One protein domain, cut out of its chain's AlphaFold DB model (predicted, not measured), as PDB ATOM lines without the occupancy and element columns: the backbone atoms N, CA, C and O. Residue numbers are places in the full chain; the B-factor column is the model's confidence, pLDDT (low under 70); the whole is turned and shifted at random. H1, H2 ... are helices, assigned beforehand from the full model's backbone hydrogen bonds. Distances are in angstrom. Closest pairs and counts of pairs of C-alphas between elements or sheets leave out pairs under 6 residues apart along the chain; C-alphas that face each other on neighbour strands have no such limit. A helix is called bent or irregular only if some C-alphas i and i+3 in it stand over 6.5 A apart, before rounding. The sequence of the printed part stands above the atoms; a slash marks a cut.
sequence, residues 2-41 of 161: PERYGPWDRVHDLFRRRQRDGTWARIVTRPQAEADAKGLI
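Overview. This is residues 2 to 41 of the 161 residues of the protein "Putative transposase" of Streptomyces cattleya (strain ATCC 35852 / DSM 46488 / JCM 4925 / NBRC 14057 / NRRL 8057) (UniProt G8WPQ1). Two helices, H1 and then H2, meet near their ends in a wide, open V with a tight link at its corner; a tail, residues 2 to 7, leads into H1. The printed part has 40 residues with two named helices and no named strand, and its class is all helix. It is extended, with a radius of gyration of the C-alphas of 14.5 A, and flat, spanning 41 by 22 by 9 A.

Arrangement. Look first at H1, residues 8 to 20, then at H2, residues 23 to 37. They are close but not clearly touching; their closest C-alphas, those of Arg 18 and Trp 24, are 6.0 A apart. They run the same way at a steep tilt of 58 degrees. Every O i to N i+4 pair is within hydrogen-bond range in H1, and 10 of 11 in H2.

Along the chain. Find C-alpha 8 at (184.858, 198.119, 99.657); from there H1 runs 18.3 A to C-alpha 20. H2 runs 21.4 A from C-alpha 23 to C-alpha 37 at (201.658, 216.472, 127.980). H2 is neither bent nor irregular, but only just: C-alphas 28 and 31 are 6.0 A apart.

Size, cuts and confidence. The two C-alphas farthest apart, those of Pro 7 and Gly 39, are 41.6 A apart. The printed part has no cut. Look for pLDDT under 70 at residues 32, 36 to 37 and 39 to 41.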
ATOM      1  N   PRO A   2     192.417 194.277  99.870       80.00
ATOM      2  CA  PRO A   2     192.614 192.952 100.458       80.00
ATOM      3  C   PRO A   2     191.308 192.390 101.029       80.00
ATOM      4  O   PRO A   2     190.581 193.106 101.712       80.00
ATOM      5  N   GLU A   3     191.043 191.112 100.777       79.44
ATOM      6  CA  GLU A   3     189.762 190.449 101.067       79.44
ATOM      7  C   GLU A   3     189.375 190.490 102.555       79.44
ATOM      8  O   GLU A   3     188.206 190.637 102.904       79.44
ATOM      9  N   ARG A   4     190.380 190.522 103.437       87.62
ATOM     10  CA  ARG A   4     190.235 190.652 104.896       87.62
ATOM     11  C   ARG A   4     189.459 191.886 105.379       87.62
ATOM     12  O   ARG A   4     189.048 191.922 106.532       87.62
ATOM     13  N   TYR A   5     189.296 192.908 104.541       75.88
ATOM     14  CA  TYR A   5     188.543 194.120 104.883       75.88
ATOM     15  C   TYR A   5     187.070 194.066 104.461       75.88
ATOM     16  O   TYR A   5     186.304 194.963 104.808       75.88
ATOM     17  N   GLY A   6     186.665 193.015 103.744       85.94
ATOM     18  CA  GLY A   6     185.315 192.869 103.223       85.94
ATOM     19  C   GLY A   6     185.000 193.815 102.055       85.94
ATOM     20  O   GLY A   6     185.900 194.416 101.458       85.94
ATOM     21  N   PRO A   7     183.709 193.931 101.697       87.56
ATOM     22  CA  PRO A   7     183.248 194.763 100.591       87.56
ATOM     23  C   PRO A   7     183.686 196.229 100.728       87.56
ATOM     24  O   PRO A   7     183.554 196.846 101.789       87.56
ATOM     25  N   TRP A   8     184.233 196.791  99.646       80.50
ATOM     26  CA  TRP A   8     184.858 198.119  99.657       80.50
ATOM     27  C   TRP A   8     183.873 199.248 100.001       80.50
ATOM     28  O   TRP A   8     184.265 200.246 100.603       80.50
ATOM     29  N   ASP A   9     182.604 199.084  99.633       82.44
ATOM     30  CA  ASP A   9     181.497 200.005  99.889       82.44
ATOM     31  C   ASP A   9     181.232 200.141 101.391       82.44
ATOM     32  O   ASP A   9     181.141 201.254 101.904       82.44
ATOM     33  N   ARG A  10     181.239 199.028 102.130       84.81
ATOM     34  CA  ARG A  10     181.076 199.023 103.593       84.81
ATOM     35  C   ARG A  10     182.245 199.687 104.306       84.81
ATOM     36  O   ARG A  10     182.044 200.447 105.253       84.81
ATOM     37  N   VAL A  11     183.467 199.429 103.838       83.81
ATOM     38  CA  VAL A  11     184.679 200.081 104.360       83.81
ATOM     39  C   VAL A  11     184.615 201.589 104.115       83.81
ATOM     40  O   VAL A  11     184.896 202.383 105.016       83.81
ATOM     41  N   HIS A  12     184.200 201.991 102.914       81.81
ATOM     42  CA  HIS A  12     184.023 203.391 102.559       81.81
ATOM     43  C   HIS A  12     182.911 204.056 103.387       81.81
ATOM     44  O   HIS A  12     183.110 205.153 103.904       81.81
ATOM     45  N   ASP A  13     181.773 203.399 103.594       85.25
ATOM     46  CA  ASP A  13     180.669 203.935 104.392       85.25
ATOM     47  C   ASP A  13     181.044 204.110 105.864       85.25
ATOM     48  O   ASP A  13     180.743 205.148 106.460       85.25
ATOM     49  N   LEU A  14     181.758 203.141 106.443       87.94
ATOM     50  CA  LEU A  14     182.306 203.258 107.792       87.94
ATOM     51  C   LEU A  14     183.274 204.440 107.888       87.94
ATOM     52  O   LEU A  14     183.169 205.251 108.811       87.94
ATOM     53  N   PHE A  15     184.183 204.564 106.918       82.38
ATOM     54  CA  PHE A  15     185.110 205.685 106.843       82.38
ATOM     55  C   PHE A  15     184.362 207.023 106.787       82.38
ATOM     56  O   PHE A  15     184.684 207.931 107.551       82.38
ATOM     57  N   ARG A  16     183.330 207.137 105.942       81.50
ATOM     58  CA  ARG A  16     182.546 208.370 105.764       81.50
ATOM     59  C   ARG A  16     181.714 208.726 106.989       81.50
ATOM     60  O   ARG A  16     181.625 209.907 107.317       81.50
ATOM     61  N   ARG A  17     181.131 207.742 107.680       87.31
ATOM     62  CA  ARG A  17     180.422 207.960 108.954       87.31
ATOM     63  C   ARG A  17     181.383 208.491 110.015       87.31
ATOM     64  O   ARG A  17     181.143 209.578 110.529       87.31
ATOM     65  N   ARG A  18     182.526 207.818 110.193       84.19
ATOM     66  CA  ARG A  18     183.585 208.206 111.143       84.19
ATOM     67  C   ARG A  18     184.263 209.543 110.828       84.19
ATOM     68  O   ARG A  18     184.844 210.192 111.696       84.19
ATOM     69  N   GLN A  19     184.238 209.940 109.557       78.81
ATOM     70  CA  GLN A  19     184.696 211.256 109.120       78.81
ATOM     71  C   GLN A  19     183.702 212.343 109.534       78.81
ATOM     72  O   GLN A  19     184.118 213.408 109.975       78.81
ATOM     73  N   ARG A  20     182.398 212.090 109.382       73.31
ATOM     74  CA  ARG A  20     181.343 213.069 109.676       73.31
ATOM     75  C   ARG A  20     181.081 213.239 111.166       73.31
ATOM     76  O   ARG A  20     180.832 214.351 111.603       73.31
ATOM     77  N   ASP A  21     181.148 212.158 111.929       80.06
ATOM     78  CA  ASP A  21     180.941 212.169 113.381       80.06
ATOM     79  C   ASP A  21     182.198 212.600 114.176       80.06
ATOM     80  O   ASP A  21     182.225 212.529 115.406       80.06
ATOM     81  N   GLY A  22     183.274 213.000 113.481       79.81
ATOM     82  CA  GLY A  22     184.527 213.446 114.090       79.81
ATOM     83  C   GLY A  22     185.311 212.348 114.819       79.81
ATOM     84  O   GLY A  22     186.257 212.649 115.545       79.81
ATOM     85  N   THR A  23     184.960 211.070 114.660       82.06
ATOM     86  CA  THR A  23     185.683 209.945 115.279       82.06
ATOM     87  C   THR A  23     187.145 209.915 114.852       82.06
ATOM     88  O   THR A  23     188.018 209.730 115.697       82.06
ATOM     89  N   TRP A  24     187.436 210.161 113.571       79.56
ATOM     90  CA  TRP A  24     188.825 210.231 113.105       79.56
ATOM     91  C   TRP A  24     189.613 211.369 113.755       79.56
ATOM     92  O   TRP A  24     190.769 211.161 114.108       79.56
ATOM     93  N   ALA A  25     188.984 212.531 113.967       74.75
ATOM     94  CA  ALA A  25     189.619 213.638 114.675       74.75
ATOM     95  C   ALA A  25     189.995 213.204 116.096       74.75
ATOM     96  O   ALA A  25     191.162 213.249 116.456       74.75
ATOM     97  N   ARG A  26     189.039 212.651 116.851       76.44
ATOM     98  CA  ARG A  26     189.251 212.201 118.239       76.44
ATOM     99  C   ARG A  26     190.340 211.134 118.381       76.44
ATOM    100  O   ARG A  26     191.125 211.195 119.325       76.44
ATOM    101  N   ILE A  27     190.396 210.176 117.452       81.62
ATOM    102  CA  ILE A  27     191.428 209.124 117.432       81.62
ATOM    103  C   ILE A  27     192.829 209.727 117.283       81.62
ATOM    104  O   ILE A  27     193.773 209.195 117.854       81.62
ATOM    105  N   VAL A  28     192.963 210.825 116.540       75.31
ATOM    106  CA  VAL A  28     194.246 211.491 116.290       75.31
ATOM    107  C   VAL A  28     194.587 212.501 117.393       75.31
ATOM    108  O   VAL A  28     195.733 212.554 117.832       75.31
ATOM    109  N   THR A  29     193.603 213.252 117.899       72.38
ATOM    110  CA  THR A  29     193.796 214.265 118.952       72.38
ATOM    111  C   THR A  29     194.335 213.670 120.243       72.38
ATOM    112  O   THR A  29     195.207 214.253 120.876       72.38
ATOM    113  N   ARG A  30     193.813 212.516 120.666       72.38
ATOM    114  CA  ARG A  30     194.151 211.961 121.979       72.38
ATOM    115  C   ARG A  30     195.631 211.553 122.094       72.38
ATOM    116  O   ARG A  30     196.277 212.020 123.026       72.38
ATOM    117  N   PRO A  31     196.211 210.788 121.150       76.06
ATOM    118  CA  PRO A  31     197.646 210.505 121.149       76.06
ATOM    119  C   PRO A  31     198.522 211.759 121.048       76.06
ATOM    120  O   PRO A  31     199.590 211.802 121.650       76.06
ATOM    121  N   GLN A  32     198.082 212.785 120.312       69.81
ATOM    122  CA  GLN A  32     198.800 214.061 120.236       69.81
ATOM    123  C   GLN A  32     198.803 214.787 121.582       69.81
ATOM    124  O   GLN A  32     199.858 215.222 122.021       69.81
ATOM    125  N   ALA A  33     197.659 214.875 122.261       70.12
ATOM    126  CA  ALA A  33     197.561 215.507 123.574       70.12
ATOM    127  C   ALA A  33     198.388 214.759 124.634       70.12
ATOM    128  O   ALA A  33     199.055 215.376 125.458       70.12
ATOM    129  N   GLU A  34     198.402 213.424 124.589       72.81
ATOM    130  CA  GLU A  34     199.251 212.612 125.467       72.81
ATOM    131  C   GLU A  34     200.746 212.796 125.168       72.81
ATOM    132  O   GLU A  34     201.572 212.727 126.078       72.81
ATOM    133  N   ALA A  35     201.111 213.023 123.906       71.12
ATOM    134  CA  ALA A  35     202.479 213.324 123.509       71.12
ATOM    135  C   ALA A  35     202.915 214.741 123.916       71.12
ATOM    136  O   ALA A  35     204.054 214.911 124.348       71.12
ATOM    137  N   ASP A  36     202.019 215.722 123.802       66.94
ATOM    138  CA  ASP A  36     202.224 217.110 124.229       66.94
ATOM    139  C   ASP A  36     202.441 217.188 125.745       66.94
ATOM    140  O   ASP A  36     203.451 217.704 126.214       66.94
ATOM    141  N   ALA A  37     201.568 216.529 126.520       68.38
ATOM    142  CA  ALA A  37     201.658 216.472 127.980       68.38
ATOM    143  C   ALA A  37     202.953 215.816 128.496       68.38
ATOM    144  O   ALA A  37     203.378 216.078 129.618       68.38
ATOM    145  N   LYS A  38     203.587 214.958 127.689       76.00
ATOM    146  CA  LYS A  38     204.871 214.315 128.010       76.00
ATOM    147  C   LYS A  38     206.084 215.129 127.542       76.00
ATOM    148  O   LYS A  38     207.203 214.642 127.664       76.00
ATOM    149  N   GLY A  39     205.875 216.318 126.967       68.50
ATOM    150  CA  GLY A  39     206.941 217.134 126.379       68.50
ATOM    151  C   GLY A  39     207.633 216.456 125.195       68.50
ATOM    152  O   GLY A  39     208.756 216.803 124.853       68.50
ATOM    153  N   LEU A  40     206.987 215.459 124.579       65.06
ATOM    154  CA  LEU A  40     207.549 214.694 123.464       65.06
ATOM    155  C   LEU A  40     207.279 215.365 122.112       65.06
ATOM    156  O   LEU A  40     207.582 214.763 121.084       65.06
ATOM    157  N   ILE A  41     206.612 216.521 122.105       61.94
ATOM    158  CA  ILE A  41     206.379 217.340 120.917       61.94
ATOM    159  C   ILE A  41     207.370 218.502 120.971       61.94
ATOM    160  O   ILE A  41     207.199 219.443 121.743       61.94
TER     161      ILE A  41